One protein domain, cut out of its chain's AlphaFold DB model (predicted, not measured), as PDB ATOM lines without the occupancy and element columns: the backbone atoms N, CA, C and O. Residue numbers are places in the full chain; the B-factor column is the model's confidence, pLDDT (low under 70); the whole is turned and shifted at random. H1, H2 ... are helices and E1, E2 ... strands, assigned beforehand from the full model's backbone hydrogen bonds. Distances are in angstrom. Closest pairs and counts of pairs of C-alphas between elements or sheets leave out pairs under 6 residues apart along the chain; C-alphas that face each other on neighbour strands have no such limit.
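AT A GLANCE: This is residues 2 to 135 of the 256 residues of an uncharacterized protein of Cochliobolus sativus (strain ND90Pr / ATCC 201652) (UniProt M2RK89). A long, narrow strand hairpin, E1 and E2, with the short E3 beside one end, forms one side of the domain; two long helices, H1 and H3, running opposite ways and overlapping only in part, graze it mainly along E1. H4 and H5 lie on the far side of these helices from the sheet, H5 packed on the first part of H1, while the short H2 folds back on the first part of H3. The printed part has 134 residues with five named helices and three named strands, in the order H1 E1 E2 E3 H2 H3 H4 H5; the sheet runs E1 E2 E3, all antiparallel, and the class is mixed, helices and strands. The whole is compact, with a radius of gyration of the C-alphas of 16.1 A and spans of 50 by 34 by 27 A.

IN THESE COORDINATES: Find C-alpha 2 at (169.845, 135.428, 123.739); from there H1 runs 25.7 A to residue 19. E1, residues 26 to 34, covers 23.8 A, and E2, residues 49 to 59, covers 32.1 A from C-alpha 49 at (181.733, 116.214, 116.850). Next come E3, residues 62 to 64, and H2, residues 74 to 79. H3, residues 87 to 104, is 25.3 A long. H4 takes residues 118 to 125, and H5, residues 128 to 133, ends at C-alpha 133, (163.965, 141.708, 113.820).

HOW THE PARTS SIT: Begin with the sheet, a meander, each strand the antiparallel neighbour of the one before. In the hairpin E1 and E2, look for N 30 and O 53, 2.8 A apart, within hydrogen-bond range. The pairing is staggered: E2 pairs with E1 over residues 49 to 56 and with E3 over 56 to 59, where N 58 and O 62 are 3.0 A apart in the hairpin E2 and E3. H1 only grazes the sheet, with residues 12 to 19, and H3 only grazes it, with residues 87 to 98. H1 with residues 4 to 11 touches H3 at a shallow tilt of 24 degrees, opposite ways; the closest C-alphas, of Tyr 4 and Leu 93, are 5.0 A apart. H5 touches residues 3 to 7 of H1 at a steep tilt of 42 degrees, the closest C-alphas being Ala 3 and Ala 131, 5.7 A. H2 and H3 form a helical hairpin, closest at the C-alphas of Ile 74 and Trp 87, 6.0 A. H4 is close to H3 but not clearly touching, with C-alphas 92 and 124 closest at 7.9 A. In all five helices every O i to N i+4 pair is within hydrogen-bond range.

THE WHOLE: The two C-alphas farthest apart, of Pro 60 and Lys 110, are 50.6 A apart. The printed part has no cut; its long links are E1 to E2 and H3 to H4. Look at residues 68 to 71 for pLDDT under 70; the mean of the printed part is 85.7.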
ATOM      1  N   SER A   2     171.294 135.255 123.987       86.12
ATOM      2  CA  SER A   2     169.845 135.428 123.739       86.12
ATOM      3  C   SER A   2     169.470 135.739 122.284       86.12
ATOM      4  O   SER A   2     168.472 135.226 121.789       86.12
ATOM      5  N   ALA A   3     170.278 136.527 121.576       85.81
ATOM      6  CA  ALA A   3     170.049 136.802 120.160       85.81
ATOM      7  C   ALA A   3     170.179 135.547 119.281       85.81
ATOM      8  O   ALA A   3     169.292 135.277 118.480       85.81
ATOM      9  N   TYR A   4     171.206 134.721 119.488       88.38
ATOM     10  CA  TYR A   4     171.345 133.460 118.749       88.38
ATOM     11  C   TYR A   4     170.247 132.453 119.086       88.38
ATOM     12  O   TYR A   4     169.806 131.707 118.219       88.38
ATOM     13  N   TRP A   5     169.747 132.462 120.325       88.56
ATOM     14  CA  TRP A   5     168.562 131.680 120.680       88.56
ATOM     15  C   TRP A   5     167.348 132.085 119.832       88.56
ATOM     16  O   TRP A   5     166.600 131.234 119.346       88.56
ATOM     17  N   ILE A   6     167.170 133.386 119.601       89.50
ATOM     18  CA  ILE A   6     166.112 133.893 118.722       89.50
ATOM     19  C   ILE A   6     166.340 133.463 117.282       89.50
ATOM     20  O   ILE A   6     165.401 132.982 116.661       89.50
ATOM     21  N   GLU A   7     167.561 133.560 116.761       88.81
ATOM     22  CA  GLU A   7     167.839 133.129 115.389       88.81
ATOM     23  C   GLU A   7     167.551 131.641 115.173       88.81
ATOM     24  O   GLU A   7     166.914 131.282 114.184       88.81
ATOM     25  N   VAL A   8     167.939 130.781 116.119       90.50
ATOM     26  CA  VAL A   8     167.650 129.341 116.056       90.50
ATOM     27  C   VAL A   8     166.147 129.081 116.110       90.50
ATOM     28  O   VAL A   8     165.614 128.323 115.300       90.50
ATOM     29  N   THR A   9     165.435 129.712 117.046       89.50
ATOM     30  CA  THR A   9     163.989 129.492 117.205       89.50
ATOM     31  C   THR A   9     163.177 130.063 116.044       89.50
ATOM     32  O   THR A   9     162.215 129.427 115.610       89.50
ATOM     33  N   ALA A  10     163.568 131.214 115.501       89.31
ATOM     34  CA  ALA A  10     162.977 131.801 114.305       89.31
ATOM     35  C   ALA A  10     163.260 130.944 113.063       89.31
ATOM     36  O   ALA A  10     162.341 130.659 112.295       89.31
ATOM     37  N   GLY A  11     164.499 130.465 112.908       89.81
ATOM     38  CA  GLY A  11     164.892 129.528 111.857       89.81
ATOM     39  C   GLY A  11     164.043 128.259 111.891       89.81
ATOM     40  O   GLY A  11     163.383 127.937 110.908       89.81
ATOM     41  N   MET A  12     163.936 127.609 113.054       88.62
ATOM     42  CA  MET A  12     163.100 126.413 113.220       88.62
ATOM     43  C   MET A  12     161.628 126.655 112.881       88.62
ATOM     44  O   MET A  12     160.975 125.782 112.307       88.62
ATOM     45  N   GLN A  13     161.083 127.824 113.221       87.88
ATOM     46  CA  GLN A  13     159.706 128.171 112.871       87.88
ATOM     47  C   GLN A  13     159.526 128.390 111.373       87.88
ATOM     48  O   GLN A  13     158.513 127.960 110.827       87.88
ATOM     49  N   ASN A  14     160.489 129.020 110.705       88.56
ATOM     50  CA  ASN A  14     160.457 129.200 109.257       88.56
ATOM     51  C   ASN A  14     160.544 127.853 108.531       88.56
ATOM     52  O   ASN A  14     159.709 127.584 107.671       88.56
ATOM     53  N   GLU A  15     161.457 126.973 108.946       87.88
ATOM     54  CA  GLU A  15     161.570 125.598 108.436       87.88
ATOM     55  C   GLU A  15     160.270 124.812 108.649       87.88
ATOM     56  O   GLU A  15     159.784 124.112 107.761       87.88
ATOM     57  N   THR A  16     159.658 124.968 109.824       86.06
ATOM     58  CA  THR A  16     158.382 124.336 110.166       86.06
ATOM     59  C   THR A  16     157.233 124.858 109.305       86.06
ATOM     60  O   THR A  16     156.477 124.054 108.768       86.06
ATOM     61  N   ARG A  17     157.111 126.180 109.134       84.75
ATOM     62  CA  ARG A  17     156.072 126.824 108.308       84.75
ATOM     63  C   ARG A  17     156.228 126.517 106.822       84.75
ATOM     64  O   ARG A  17     155.228 126.413 106.118       84.75
ATOM     65  N   SER A  18     157.469 126.431 106.350       84.38
ATOM     66  CA  SER A  18     157.788 126.065 104.971       84.38
ATOM     67  C   SER A  18     157.332 124.635 104.698       84.38
ATOM     68  O   SER A  18     156.541 124.401 103.789       84.38
ATOM     69  N   ARG A  19     157.723 123.699 105.574       79.81
ATOM     70  CA  ARG A  19     157.373 122.283 105.450       79.81
ATOM     71  C   ARG A  19     155.882 122.014 105.650       79.81
ATOM     72  O   ARG A  19     155.320 121.232 104.897       79.81
ATOM     73  N   SER A  20     155.221 122.708 106.584       72.38
ATOM     74  CA  SER A  20     153.797 122.504 106.908       72.38
ATOM     75  C   SER A  20     152.815 122.787 105.766       72.38
ATOM     76  O   SER A  20     151.618 122.574 105.944       72.38
ATOM     77  N   ARG A  21     153.276 123.337 104.634       72.56
ATOM     78  CA  ARG A  21     152.433 123.533 103.447       72.56
ATOM     79  C   ARG A  21     152.139 122.220 102.730       72.56
ATOM     80  O   ARG A  21     151.010 122.038 102.291       72.56
ATOM     81  N   ASP A  22     153.125 121.330 102.677       71.31
ATOM     82  CA  ASP A  22     153.080 120.112 101.859       71.31
ATOM     83  C   ASP A  22     153.331 118.836 102.685       71.31
ATOM     84  O   ASP A  22     152.941 117.740 102.289       71.31
ATOM     85  N   GLU A  23     153.938 118.967 103.866       76.06
ATOM     86  CA  GLU A  23     154.328 117.869 104.745       76.06
ATOM     87  C   GLU A  23     154.051 118.200 106.218       76.06
ATOM     88  O   GLU A  23     153.669 119.307 106.591       76.06
ATOM     89  N   TRP A  24     154.253 117.234 107.107       77.25
ATOM     90  CA  TRP A  24     154.051 117.434 108.535       77.25
ATOM     91  C   TRP A  24     155.255 118.134 109.203       77.25
ATOM     92  O   TRP A  24     156.408 117.936 108.816       77.25
ATOM     93  N   PRO A  25     155.009 118.977 110.223       82.19
ATOM     94  CA  PRO A  25     156.036 119.834 110.804       82.19
ATOM     95  C   PRO A  25     156.992 119.096 111.753       82.19
ATOM     96  O   PRO A  25     156.635 118.098 112.393       82.19
ATOM     97  N   THR A  26     158.185 119.670 111.942       83.44
ATOM     98  CA  THR A  26     159.072 119.289 113.052       83.44
ATOM     99  C   THR A  26     158.407 119.627 114.386       83.44
ATOM    100  O   THR A  26     157.963 120.751 114.610       83.44
ATOM    101  N   ARG A  27     158.341 118.651 115.294       83.25
ATOM    102  CA  ARG A  27     157.731 118.790 116.626       83.25
ATOM    103  C   ARG A  27     158.747 119.213 117.678       83.25
ATOM    104  O   ARG A  27     158.473 120.082 118.496       83.25
ATOM    105  N   LYS A  28     159.892 118.538 117.693       86.50
ATOM    106  CA  LYS A  28     160.968 118.734 118.669       86.50
ATOM    107  C   LYS A  28     162.294 118.283 118.078       86.50
ATOM    108  O   LYS A  28     162.317 117.511 117.123       86.50
ATOM    109  N   GLY A  29     163.383 118.727 118.682       86.81
ATOM    110  CA  GLY A  29     164.712 118.241 118.358       86.81
ATOM    111  C   GLY A  29     165.690 118.500 119.486       86.81
ATOM    112  O   GLY A  29     165.398 119.245 120.422       86.81
ATOM    113  N   SER A  30     166.842 117.860 119.384       88.81
ATOM    114  CA  SER A  30     167.983 118.042 120.264       88.81
ATOM    115  C   SER A  30     169.239 118.174 119.424       88.81
ATOM    116  O   SER A  30     169.443 117.415 118.474       88.81
ATOM    117  N   LEU A  31     170.080 119.119 119.818       89.75
ATOM    118  CA  LEU A  31     171.403 119.323 119.261       89.75
ATOM    119  C   LEU A  31     172.413 119.166 120.389       89.75
ATOM    120  O   LEU A  31     172.217 119.692 121.484       89.75
ATOM    121  N   TYR A  32     173.476 118.437 120.107       90.50
ATOM    122  CA  TYR A  32     174.593 118.233 121.005       90.50
ATOM    123  C   TYR A  32     175.870 118.574 120.248       90.50
ATOM    124  O   TYR A  32     176.096 118.063 119.154       90.50
ATOM    125  N   PHE A  33     176.684 119.447 120.826       92.38
ATOM    126  CA  PHE A  33     177.918 119.938 120.228       92.38
ATOM    127  C   PHE A  33     179.082 119.597 121.147       92.38
ATOM    128  O   PHE A  33     178.979 119.776 122.362       92.38
ATOM    129  N   PHE A  34     180.178 119.119 120.571       91.25
ATOM    130  CA  PHE A  34     181.391 118.784 121.295       91.25
ATOM    131  C   PHE A  34     182.580 119.528 120.675       91.25
ATOM    132  O   PHE A  34     182.842 119.342 119.484       91.25
ATOM    133  N   PRO A  35     183.252 120.412 121.435       90.75
ATOM    134  CA  PRO A  35     184.354 121.208 120.912       90.75
ATOM    135  C   PRO A  35     185.570 120.327 120.622       90.75
ATOM    136  O   PRO A  35     185.883 119.417 121.394       90.75
ATOM    137  N   GLU A  36     186.262 120.617 119.526       89.31
ATOM    138  CA  GLU A  36     187.519 119.962 119.178       89.31
ATOM    139  C   GLU A  36     188.659 120.545 120.034       89.31
ATOM    140  O   GLU A  36     188.815 121.771 120.115       89.31
ATOM    141  N   PRO A  37     189.469 119.709 120.706       85.62
ATOM    142  CA  PRO A  37     190.576 120.196 121.518       85.62
ATOM    143  C   PRO A  37     191.583 121.019 120.702       85.62
ATOM    144  O   PRO A  37     192.221 120.518 119.784       85.62
ATOM    145  N   GLY A  38     191.778 122.281 121.093       84.69
ATOM    146  CA  GLY A  38     192.741 123.186 120.455       84.69
ATOM    147  C   GLY A  38     192.225 123.916 119.213       84.69
ATOM    148  O   GLY A  38     192.962 124.743 118.684       84.69
ATOM    149  N   ALA A  39     190.988 123.665 118.775       89.31
ATOM    150  CA  ALA A  39     190.355 124.459 117.725       89.31
ATOM    151  C   ALA A  39     189.989 125.858 118.237       89.31
ATOM    152  O   ALA A  39     189.612 126.041 119.404       89.31
ATOM    153  N   ARG A  40     190.069 126.854 117.353       90.75
ATOM    154  CA  ARG A  40     189.719 128.240 117.690       90.75
ATOM    155  C   ARG A  40     188.217 128.433 117.529       90.75
ATOM    156  O   ARG A  40     187.606 127.911 116.603       90.75
ATOM    157  N   ILE A  41     187.588 129.178 118.433       91.12
ATOM    158  CA  ILE A  41     186.120 129.265 118.482       91.12
ATOM    159  C   ILE A  41     185.508 129.964 117.260       91.12
ATOM    160  O   ILE A  41     184.349 129.711 116.921       91.12
ATOM    161  N   GLU A  42     186.263 130.805 116.556       88.75
ATOM    162  CA  GLU A  42     185.855 131.363 115.264       88.75
ATOM    163  C   GLU A  42     185.769 130.322 114.139       88.75
ATOM    164  O   GLU A  42     184.984 130.514 113.214       88.75
ATOM    165  N   GLU A  43     186.507 129.214 114.217       88.94
ATOM    166  CA  GLU A  43     186.597 128.228 113.138       88.94
ATOM    167  C   GLU A  43     185.258 127.510 112.940       88.94
ATOM    168  O   GLU A  43     184.535 127.204 113.896       88.94
ATOM    169  N   GLU A  44     184.893 127.239 111.687       81.75
ATOM    170  CA  GLU A  44     183.640 126.541 111.362       81.75
ATOM    171  C   GLU A  44     183.604 125.129 111.963       81.75
ATOM    172  O   GLU A  44     182.560 124.698 112.460       81.75
ATOM    173  N   ASP A  45     184.769 124.483 112.031       84.38
ATOM    174  CA  ASP A  45     184.969 123.136 112.568       84.38
ATOM    175  C   ASP A  45     185.326 123.128 114.064       84.38
ATOM    176  O   ASP A  45     185.784 122.120 114.596       84.38
ATOM    177  N   PHE A  46     185.070 124.234 114.781       90.88
ATOM    178  CA  PHE A  46     185.267 124.305 116.233       90.88
ATOM    179  C   PHE A  46     184.597 123.139 116.979       90.88
ATOM    180  O   PHE A  46     185.105 122.675 117.997       90.88
ATOM    181  N   PHE A  47     183.457 122.656 116.479       91.31
ATOM    182  CA  PHE A  47     182.817 121.443 116.976       91.31
ATOM    183  C   PHE A  47     183.193 120.242 116.104       91.31
ATOM    184  O   PHE A  47     182.501 119.947 115.130       91.31
ATOM    185  N   GLY A  48     184.258 119.526 116.478       84.75
ATOM    186  CA  GLY A  48     184.727 118.334 115.757       84.75
ATOM    187  C   GLY A  48     183.755 117.152 115.818       84.75
ATOM    188  O   GLY A  48     183.761 116.277 114.950       84.75
ATOM    189  N   TYR A  49     182.856 117.142 116.805       85.50
ATOM    190  CA  TYR A  49     181.733 116.214 116.850       85.50
ATOM    191  C   TYR A  49     180.434 116.944 117.179       85.50
ATOM    192  O   TYR A  49     180.351 117.739 118.116       85.50
ATOM    193  N   PHE A  50     179.378 116.619 116.440       86.62
ATOM    194  CA  PHE A  50     178.032 117.088 116.733       86.62
ATOM    195  C   PHE A  50     177.027 115.949 116.523       86.62
ATOM    196  O   PHE A  50     177.218 115.048 115.702       86.62
ATOM    197  N   HIS A  51     175.936 115.984 117.278       86.56
ATOM    198  CA  HIS A  51     174.822 115.063 117.140       86.56
ATOM    199  C   HIS A  51     173.519 115.850 117.069       86.56
ATOM    200  O   HIS A  51     173.240 116.695 117.919       86.56
ATOM    201  N   ALA A  52     172.706 115.550 116.060       87.31
ATOM    202  CA  ALA A  52     171.401 116.158 115.881       87.31
ATOM    203  C   ALA A  52     170.337 115.076 115.737       87.31
ATOM    204  O   ALA A  52     170.492 114.126 114.965       87.31
ATOM    205  N   GLN A  53     169.238 115.248 116.463       87.31
ATOM    206  CA  GLN A  53     168.070 114.393 116.357       87.31
ATOM    207  C   GLN A  53     166.823 115.261 116.341       87.31
ATOM    208  O   GLN A  53     166.579 116.027 117.272       87.31
ATOM    209  N   PHE A  54     166.012 115.111 115.301       87.75
ATOM    210  CA  PHE A  54     164.719 115.775 115.200       87.75
ATOM    211  C   PHE A  54     163.601 114.746 115.188       87.75
ATOM    212  O   PHE A  54     163.812 113.575 114.888       87.75
ATOM    213  N   ILE A  55     162.412 115.194 115.565       88.38
ATOM    214  CA  ILE A  55     161.192 114.399 115.572       88.38
ATOM    215  C   ILE A  55     160.214 115.133 114.680       88.38
ATOM    216  O   ILE A  55     159.729 116.215 115.026       88.38
ATOM    217  N   VAL A  56     159.964 114.545 113.521       86.88
ATOM    218  CA  VAL A  56     159.077 115.075 112.490       86.88
ATOM    219  C   VAL A  56     157.825 114.219 112.517       86.88
ATOM    220  O   VAL A  56     157.916 112.995 112.511       86.88
ATOM    221  N   ALA A  57     156.655 114.839 112.651       83.00
ATOM    222  CA  ALA A  57     155.417 114.082 112.477       83.00
ATOM    223  C   ALA A  57     155.317 113.659 111.006       83.00
ATOM    224  O   ALA A  57     155.819 114.377 110.155       83.00
ATOM    225  N   THR A  58     154.682 112.535 110.698       80.62
ATOM    226  CA  THR A  58     154.395 112.133 109.304       80.62
ATOM    227  C   THR A  58     152.925 111.848 109.074       80.62
ATOM    228  O   THR A  58     152.443 112.019 107.958       80.62
ATOM    229  N   GLN A  59     152.213 111.444 110.127       79.38
ATOM    230  CA  GLN A  59     150.761 111.303 110.215       79.38
ATOM    231  C   GLN A  59     150.335 111.506 111.683       79.38
ATOM    232  O   GLN A  59     151.191 111.577 112.574       79.38
ATOM    233  N   PRO A  60     149.032 111.620 111.997       80.44
ATOM    234  CA  PRO A  60     148.574 111.662 113.381       80.44
ATOM    235  C   PRO A  60     148.992 110.395 114.147       80.44
ATOM    236  O   PRO A  60     148.408 109.335 113.968       80.44
ATOM    237  N   GLY A  61     149.994 110.520 115.020       79.56
ATOM    238  CA  GLY A  61     150.515 109.411 115.829       79.56
ATOM    239  C   GLY A  61     151.822 108.801 115.317       79.56
ATOM    240  O   GLY A  61     152.494 108.139 116.105       79.56
ATOM    241  N   ASP A  62     152.227 109.109 114.081       84.50
ATOM    242  CA  ASP A  62     153.450 108.592 113.464       84.50
ATOM    243  C   ASP A  62     154.552 109.651 113.385       84.50
ATOM    244  O   ASP A  62     154.302 110.842 113.151       84.50
ATOM    245  N   TYR A  63     155.791 109.195 113.585       85.50
ATOM    246  CA  TYR A  63     156.963 110.057 113.673       85.50
ATOM    247  C   TYR A  63     158.160 109.477 112.928       85.50
ATOM    248  O   TYR A  63     158.485 108.297 113.057       85.50
ATOM    249  N   GLU A  64     158.874 110.359 112.242       85.06
ATOM    250  CA  GLU A  64     160.194 110.111 111.688       85.06
ATOM    251  C   GLU A  64     161.275 110.814 112.503       85.06
ATOM    252  O   GLU A  64     161.065 111.864 113.123       85.06
ATOM    253  N   PHE A  65     162.466 110.222 112.465       83.69
ATOM    254  CA  PHE A  65     163.646 110.703 113.169       83.69
ATOM    255  C   PHE A  65     164.749 111.010 112.159       83.69
ATOM    256  O   PHE A  65     165.698 110.224 112.052       83.69
ATOM    257  N   PRO A  66     164.627 112.098 111.377       75.56
ATOM    258  CA  PRO A  66     165.657 112.444 110.419       75.56
ATOM    259  C   PRO A  66     166.970 112.674 111.162       75.56
ATOM    260  O   PRO A  66     167.032 113.367 112.185       75.56
ATOM    261  N   LYS A  67     168.013 112.042 110.637       70.75
ATOM    262  CA  LYS A  67     169.389 112.214 111.080       70.75
ATOM    263  C   LYS A  67     170.155 112.892 109.949       70.75
ATOM    264  O   LYS A  67     169.896 112.569 108.787       70.75
ATOM    265  N   PRO A  68     171.088 113.799 110.265       69.69
ATOM    266  CA  PRO A  68     172.063 114.241 109.282       69.69
ATOM    267  C   PRO A  68     172.805 113.040 108.677       69.69
ATOM    268  O   PRO A  68     172.850 111.963 109.279       69.69
ATOM    269  N   ILE A  69     173.396 113.239 107.497       67.44
ATOM    270  CA  ILE A  69     174.320 112.284 106.862       67.44
ATOM    271  C   ILE A  69     175.454 111.866 107.828       67.44
ATOM    272  O   ILE A  69     175.633 112.471 108.884       67.44
ATOM    273  N   SER A  70     176.212 110.812 107.515       64.19
ATOM    274  CA  SER A  70     177.331 110.378 108.371       64.19
ATOM    275  C   SER A  70     178.508 111.363 108.305       64.19
ATOM    276  O   SER A  70     179.071 111.552 107.234       64.19
ATOM    277  N   HIS A  71     178.902 111.922 109.458       62.91
ATOM    278  CA  HIS A  71     180.063 112.816 109.675       62.91
ATOM    279  C   HIS A  71     180.107 114.186 108.949       62.91
ATOM    280  O   HIS A  71     181.180 114.570 108.488       62.91
ATOM    281  N   PRO A  72     179.015 114.963 108.847       75.75
ATOM    282  CA  PRO A  72     179.055 116.244 108.156       75.75
ATOM    283  C   PRO A  72     179.664 117.330 109.042       75.75
ATOM    284  O   PRO A  72     179.483 117.335 110.257       75.75
ATOM    285  N   THR A  73     180.346 118.295 108.442       85.12
ATOM    286  CA  THR A  73     180.678 119.539 109.147       85.12
ATOM    287  C   THR A  73     179.457 120.458 109.174       85.12
ATOM    288  O   THR A  73     178.534 120.320 108.365       85.12
ATOM    289  N   ILE A  74     179.431 121.435 110.087       87.31
ATOM    290  CA  ILE A  74     178.366 122.453 110.098       87.31
ATOM    291  C   ILE A  74     178.310 123.192 108.755       87.31
ATOM    292  O   ILE A  74     177.219 123.433 108.236       87.31
ATOM    293  N   ALA A  75     179.474 123.472 108.165       86.06
ATOM    294  CA  ALA A  75     179.596 124.080 106.845       86.06
ATOM    295  C   ALA A  75     178.977 123.210 105.740       86.06
ATOM    296  O   ALA A  75     178.284 123.711 104.853       86.06
ATOM    297  N   GLU A  76     179.173 121.889 105.792       87.19
ATOM    298  CA  GLU A  76     178.572 120.975 104.823       87.19
ATOM    299  C   GLU A  76     177.045 120.933 104.941       87.19
ATOM    300  O   GLU A  76     176.352 120.974 103.921       87.19
ATOM    301  N   LEU A  77     176.515 120.896 106.167       88.38
ATOM    302  CA  LEU A  77     175.071 120.910 106.405       88.38
ATOM    303  C   LEU A  77     174.407 122.189 105.898       88.38
ATOM    304  O   LEU A  77     173.328 122.118 105.306       88.38
ATOM    305  N   ASP A  78     175.054 123.335 106.109       88.44
ATOM    306  CA  ASP A  78     174.590 124.631 105.615       88.44
ATOM    307  C   ASP A  78     174.634 124.690 104.080       88.44
ATOM    308  O   ASP A  78     173.632 125.009 103.434       88.44
ATOM    309  N   ARG A  79     175.750 124.256 103.476       89.06
ATOM    310  CA  ARG A  79     175.927 124.202 102.017       89.06
ATOM    311  C   ARG A  79     174.876 123.326 101.339       89.06
ATOM    312  O   ARG A  79     174.328 123.706 100.306       89.06
ATOM    313  N   LEU A  80     174.611 122.148 101.900       89.00
ATOM    314  CA  LEU A  80     173.616 121.207 101.383       89.00
ATOM    315  C   LEU A  80     172.183 121.576 101.788       89.00
ATOM    316  O   LEU A  80     171.244 120.926 101.330       89.00
ATOM    317  N   ARG A  81     172.006 122.607 102.628       87.44
ATOM    318  CA  ARG A  81     170.720 123.026 103.201       87.44
ATOM    319  C   ARG A  81     169.941 121.849 103.785       87.44
ATOM    320  O   ARG A  81     168.745 121.695 103.536       87.44
ATOM    321  N   VAL A  82     170.633 120.992 104.537       86.62
ATOM    322  CA  VAL A  82     170.025 119.794 105.129       86.62
ATOM    323  C   VAL A  82     168.899 120.218 106.062       86.62
ATOM    324  O   VAL A  82     169.090 121.078 106.918       86.62
ATOM    325  N   TYR A  83     167.727 119.610 105.912       83.56
ATOM    326  CA  TYR A  83     166.591 119.922 106.770       83.56
ATOM    327  C   TYR A  83     166.780 119.366 108.198       83.56
ATOM    328  O   TYR A  83     167.156 118.197 108.340       83.56
ATOM    329  N   PRO A  84     166.412 120.122 109.252       87.69
ATOM    330  CA  PRO A  84     166.043 121.541 109.231       87.69
ATOM    331  C   PRO A  84     167.283 122.439 109.104       87.69
ATOM    332  O   PRO A  84     168.265 122.244 109.821       87.69
ATOM    333  N   ASN A  85     167.228 123.451 108.233       88.69
ATOM    334  CA  ASN A  85     168.389 124.295 107.941       88.69
ATOM    335  C   ASN A  85     168.620 125.389 109.005       88.69
ATOM    336  O   ASN A  85     168.344 126.569 108.794       88.69
ATOM    337  N   ILE A  86     169.109 124.981 110.178       90.56
ATOM    338  CA  ILE A  86     169.386 125.864 111.328       90.56
ATOM    339  C   ILE A  86     170.830 125.767 111.838       90.56
ATOM    340  O   ILE A  86     171.135 126.219 112.943       90.56
ATOM    341  N   TRP A  87     171.717 125.159 111.058       90.50
ATOM    342  CA  TRP A  87     173.031 124.698 111.508       90.50
ATOM    343  C   TRP A  87     173.962 125.837 111.924       90.50
ATOM    344  O   TRP A  87     174.532 125.786 113.013       90.50
ATOM    345  N   VAL A  88     174.051 126.897 111.116       90.31
ATOM    346  CA  VAL A  88     174.880 128.074 111.424       90.31
ATOM    347  C   VAL A  88     174.368 128.825 112.665       90.31
ATOM    348  O   VAL A  88     175.149 128.994 113.607       90.31
ATOM    349  N   PRO A  89     173.073 129.206 112.766       90.50
ATOM    350  CA  PRO A  89     172.534 129.796 113.993       90.50
ATOM    351  C   PRO A  89     172.745 128.924 115.236       90.50
ATOM    352  O   PRO A  89     173.070 129.437 116.307       90.50
ATOM    353  N   ALA A  90     172.584 127.604 115.103       92.38
ATOM    354  CA  ALA A  90     172.752 126.676 116.215       92.38
ATOM    355  C   ALA A  90     174.213 126.564 116.665       92.38
ATOM    356  O   ALA A  90     174.472 126.556 117.867       92.38
ATOM    357  N   SER A  91     175.154 126.546 115.720       92.69
ATOM    358  CA  SER A  91     176.589 126.577 116.011       92.69
ATOM    359  C   SER A  91     176.975 127.866 116.740       92.69
ATOM    360  O   SER A  91     177.606 127.811 117.794       92.69
ATOM    361  N   ASN A  92     176.501 129.028 116.280       91.44
ATOM    362  CA  ASN A  92     176.761 130.309 116.947       91.44
ATOM    363  C   ASN A  92     176.183 130.360 118.368       91.44
ATOM    364  O   ASN A  92     176.846 130.825 119.298       91.44
ATOM    365  N   LEU A  93     174.969 129.832 118.564       92.62
ATOM    366  CA  LEU A  93     174.376 129.687 119.891       92.62
ATOM    367  C   LEU A  93     175.229 128.785 120.791       92.62
ATOM    368  O   LEU A  93     175.485 129.148 121.939       92.62
ATOM    369  N   ALA A  94     175.669 127.632 120.287       94.38
ATOM    370  CA  ALA A  94     176.475 126.680 121.040       94.38
ATOM    371  C   ALA A  94     177.849 127.257 121.406       94.38
ATOM    372  O   ALA A  94     178.267 127.131 122.553       94.38
ATOM    373  N   LYS A  95     178.515 127.964 120.484       94.00
ATOM    374  CA  LYS A  95     179.772 128.688 120.745       94.00
ATOM    375  C   LYS A  95     179.581 129.747 121.830       94.00
ATOM    376  O   LYS A  95     180.367 129.816 122.772       94.00
ATOM    377  N   ALA A  96     178.501 130.527 121.747       92.56
ATOM    378  CA  ALA A  96     178.175 131.526 122.761       92.56
ATOM    379  C   ALA A  96     177.888 130.906 124.133       92.56
ATOM    380  O   ALA A  96     178.322 131.443 125.149       92.56
ATOM    381  N   ALA A  97     177.180 129.776 124.169       93.31
ATOM    382  CA  ALA A  97     176.931 129.037 125.400       93.31
ATOM    383  C   ALA A  97     178.215 128.463 125.992       93.31
ATOM    384  O   ALA A  97     178.445 128.605 127.186       93.31
ATOM    385  N   TYR A  98     179.069 127.878 125.157       92.62
ATOM    386  CA  TYR A  98     180.355 127.337 125.569       92.62
ATOM    387  C   TYR A  98     181.239 128.411 126.212       92.62
ATOM    388  O   TYR A  98     181.681 128.233 127.343       92.62
ATOM    389  N   ALA A  99     181.431 129.557 125.549       92.06
ATOM    390  CA  ALA A  99     182.234 130.643 126.109       92.06
ATOM    391  C   ALA A  99     181.640 131.204 127.407       92.06
ATOM    392  O   ALA A  99     182.381 131.447 128.354       92.06
ATOM    393  N   MET A 100     180.314 131.366 127.474       90.56
ATOM    394  CA  MET A 100     179.642 131.839 128.684       90.56
ATOM    395  C   MET A 100     179.817 130.864 129.850       90.56
ATOM    396  O   MET A 100     180.175 131.291 130.938       90.56
ATOM    397  N   VAL A 101     179.653 129.560 129.617       91.00
ATOM    398  CA  VAL A 101     179.874 128.534 130.648       91.00
ATOM    399  C   VAL A 101     181.330 128.527 131.108       91.00
ATOM    400  O   VAL A 101     181.578 128.458 132.308       91.00
ATOM    401  N   LEU A 102     182.301 128.633 130.195       89.50
ATOM    402  CA  LEU A 102     183.710 128.733 130.580       89.50
ATOM    403  C   LEU A 102     183.978 129.965 131.447       89.50
ATOM    404  O   LEU A 102     184.651 129.844 132.468       89.50
ATOM    405  N   ALA A 103     183.428 131.121 131.074       88.69
ATOM    406  CA  ALA A 103     183.587 132.354 131.833       88.69
ATOM    407  C   ALA A 103     182.879 132.310 133.196       88.69
ATOM    408  O   ALA A 103     183.457 132.757 134.180       88.69
ATOM    409  N   ASP A 104     181.686 131.717 133.291       87.94
ATOM    410  CA  ASP A 104     180.964 131.536 134.559       87.94
ATOM    411  C   ASP A 104     181.731 130.600 135.506       87.94
ATOM    412  O   ASP A 104     181.849 130.857 136.707       87.94
ATOM    413  N   LEU A 105     182.333 129.541 134.954       88.62
ATOM    414  CA  LEU A 105     183.275 128.668 135.658       88.62
ATOM    415  C   LEU A 105     184.635 129.343 135.910       88.62
ATOM    416  O   LEU A 105     185.505 128.739 136.536       88.62
ATOM    417  N   GLY A 106     184.813 130.575 135.427       84.62
ATOM    418  CA  GLY A 106     186.027 131.380 135.488       84.62
ATOM    419  C   GLY A 106     187.263 130.662 134.968       84.62
ATOM    420  O   GLY A 106     188.370 130.849 135.473       84.62
ATOM    421  N   GLN A 107     187.062 129.821 133.959       82.88
ATOM    422  CA  GLN A 107     188.140 129.250 133.184       82.88
ATOM    423  C   GLN A 107     188.649 130.309 132.212       82.88
ATOM    424  O   GLN A 107     187.885 130.893 131.445       82.88
ATOM    425  N   THR A 108     189.958 130.525 132.221       76.00
ATOM    426  CA  THR A 108     190.666 131.278 131.186       76.00
ATOM    427  C   THR A 108     191.270 130.270 130.210       76.00
ATOM    428  O   THR A 108     192.375 129.775 130.465       76.00
ATOM    429  N   PRO A 109     190.537 129.871 129.153       76.06
ATOM    430  CA  PRO A 109     191.052 128.921 128.178       76.06
ATOM    431  C   PRO A 109     192.315 129.465 127.506       76.06
ATOM    432  O   PRO A 109     192.524 130.673 127.415       76.06
ATOM    433  N   LYS A 110     193.167 128.546 127.039       79.81
ATOM    434  CA  LYS A 110     194.399 128.892 126.317       79.81
ATOM    435  C   LYS A 110     194.095 129.636 125.013       79.81
ATOM    436  O   LYS A 110     194.811 130.568 124.670       79.81
ATOM    437  N   GLU A 111     193.039 129.211 124.322       85.88
ATOM    438  CA  GLU A 111     192.537 129.888 123.131       85.88
ATOM    439  C   GLU A 111     191.559 131.004 123.521       85.88
ATOM    440  O   GLU A 111     190.727 130.792 124.415       85.88
ATOM    441  N   PRO A 112     191.618 132.179 122.870       86.62
ATOM    442  CA  PRO A 112     190.693 133.268 123.148       86.62
ATOM    443  C   PRO A 112     189.231 132.879 122.890       86.62
ATOM    444  O   PRO A 112     188.912 132.091 122.002       86.62
ATOM    445  N   THR A 113     188.321 133.472 123.660       89.38
ATOM    446  CA  THR A 113     186.874 133.354 123.456       89.38
ATOM    447  C   THR A 113     186.272 134.726 123.209       89.38
ATOM    448  O   THR A 113     186.895 135.748 123.488       89.38
ATOM    449  N   MET A 114     185.015 134.768 122.770       89.75
ATOM    450  CA  MET A 114     184.279 136.025 122.603       89.75
ATOM    451  C   MET A 114     184.141 136.845 123.898       89.75
ATOM    452  O   MET A 114     183.656 137.961 123.850       89.75
ATOM    453  N   LEU A 115     184.506 136.307 125.065       89.25
ATOM    454  CA  LEU A 115     184.485 137.041 126.335       89.25
ATOM    455  C   LEU A 115     185.874 137.531 126.765       89.25
ATOM    456  O   LEU A 115     185.981 138.273 127.737       89.25
ATOM    457  N   THR A 116     186.928 137.134 126.050       88.50
ATOM    458  CA  THR A 116     188.319 137.518 126.330       88.50
ATOM    459  C   THR A 116     188.998 138.232 125.159       88.50
ATOM    460  O   THR A 116     190.050 138.828 125.365       88.50
ATOM    461  N   ASP A 117     188.408 138.210 123.959       90.94
ATOM    462  CA  ASP A 117     188.908 138.876 122.753       90.94
ATOM    463  C   ASP A 117     187.865 139.844 122.173       90.94
ATOM    464  O   ASP A 117     186.708 139.484 121.932       90.94
ATOM    465  N   VAL A 118     188.290 141.093 121.961       91.25
ATOM    466  CA  VAL A 118     187.435 142.200 121.508       91.25
ATOM    467  C   VAL A 118     186.983 142.030 120.061       91.25
ATOM    468  O   VAL A 118     185.812 142.271 119.757       91.25
ATOM    469  N   GLU A 119     187.875 141.611 119.163       91.44
ATOM    470  CA  GLU A 119     187.539 141.424 117.748       91.44
ATOM    471  C   GLU A 119     186.585 140.249 117.578       91.44
ATOM    472  O   GLU A 119     185.602 140.319 116.834       91.44
ATOM    473  N   LEU A 120     186.813 139.189 118.347       91.44
ATOM    474  CA  LEU A 120     185.943 138.034 118.366       91.44
ATOM    475  C   LEU A 120     184.557 138.404 118.904       91.44
ATOM    476  O   LEU A 120     183.555 138.068 118.271       91.44
ATOM    477  N   LEU A 121     184.465 139.167 119.999       91.81
ATOM    478  CA  LEU A 121     183.174 139.642 120.497       91.81
ATOM    479  C   LEU A 121     182.453 140.520 119.475       91.81
ATOM    480  O   LEU A 121     181.250 140.355 119.259       91.81
ATOM    481  N   ARG A 122     183.172 141.433 118.820       91.50
ATOM    482  CA  ARG A 122     182.617 142.311 117.787       91.50
ATOM    483  C   ARG A 122     182.098 141.516 116.591       91.50
ATOM    484  O   ARG A 122     180.998 141.785 116.115       91.50
ATOM    485  N   SER A 123     182.833 140.500 116.143       90.62
ATOM    486  CA  SER A 123     182.393 139.631 115.044       90.62
ATOM    487  C   SER A 123     181.105 138.877 115.397       90.62
ATOM    488  O   SER A 123     180.144 138.918 114.627       90.62
ATOM    489  N   PHE A 124     181.021 138.299 116.599       89.12
ATOM    490  CA  PHE A 124     179.823 137.610 117.079       89.12
ATOM    491  C   PHE A 124     178.639 138.585 117.231       89.12
ATOM    492  O   PHE A 124     177.513 138.302 116.820       89.12
ATOM    493  N   THR A 125     178.872 139.781 117.760       89.88
ATOM    494  CA  THR A 125     177.805 140.759 118.029       89.88
ATOM    495  C   THR A 125     177.398 141.611 116.820       89.88
ATOM    496  O   THR A 125     176.379 142.302 116.880       89.88
ATOM    497  N   SER A 126     178.115 141.515 115.699       88.00
ATOM    498  CA  SER A 126     177.877 142.305 114.481       88.00
ATOM    499  C   SER A 126     176.439 142.228 113.949       88.00
ATOM    500  O   SER A 126     175.866 143.242 113.556       88.00
ATOM    501  N   ASN A 127     175.823 141.045 114.000       83.38
ATOM    502  CA  ASN A 127     174.503 140.784 113.420       83.38
ATOM    503  C   ASN A 127     173.344 140.859 114.426       83.38
ATOM    504  O   ASN A 127     172.214 140.485 114.090       83.38
ATOM    505  N   LEU A 128     173.581 141.362 115.645       84.50
ATOM    506  CA  LEU A 128     172.556 141.429 116.693       84.50
ATOM    507  C   LEU A 128     171.300 142.184 116.251       84.50
ATOM    508  O   LEU A 128     170.203 141.703 116.515       84.50
ATOM    509  N   ALA A 129     171.444 143.296 115.528       82.44
ATOM    510  CA  ALA A 129     170.306 144.074 115.036       82.44
ATOM    511  C   ALA A 129     169.360 143.221 114.168       82.44
ATOM    512  O   ALA A 129     168.158 143.167 114.418       82.44
ATOM    513  N   SER A 130     169.912 142.453 113.223       80.31
ATOM    514  CA  SER A 130     169.119 141.555 112.372       80.31
ATOM    515  C   SER A 130     168.470 140.406 113.152       80.31
ATOM    516  O   SER A 130     167.360 139.979 112.835       80.31
ATOM    517  N   ALA A 131     169.128 139.911 114.204       77.06
ATOM    518  CA  ALA A 131     168.573 138.877 115.069       77.06
ATOM    519  C   ALA A 131     167.365 139.389 115.876       77.06
ATOM    520  O   ALA A 131     166.447 138.617 116.157       77.06
ATOM    521  N   GLN A 132     167.322 140.682 116.220       77.81
ATOM    522  CA  GLN A 132     166.189 141.284 116.931       77.81
ATOM    523  C   GLN A 132     164.927 141.368 116.068       77.81
ATOM    524  O   GLN A 132     163.827 141.103 116.560       77.81
ATOM    525  N   GLU A 133     165.078 141.666 114.778       80.94
ATOM    526  CA  GLU A 133     163.965 141.708 113.820       80.94
ATOM    527  C   GLU A 133     163.343 140.326 113.582       80.94
ATOM    528  O   GLU A 133     162.149 140.208 113.320       80.94
ATOM    529  N   LYS A 134     164.132 139.256 113.744       76.75
ATOM    530  CA  LYS A 134     163.676 137.862 113.618       76.75
ATOM    531  C   LYS A 134     162.907 137.358 114.845       76.75
ATOM    532  O   LYS A 134     162.590 136.170 114.920       76.75
ATOM    533  N   SER A 135     162.608 138.214 115.824       70.06
ATOM    534  CA  SER A 135     161.865 137.818 117.022       70.06
ATOM    535  C   SER A 135     160.454 137.334 116.672       70.06
ATOM    536  O   SER A 135     159.558 138.104 116.349       70.06
TER     537      SER A 135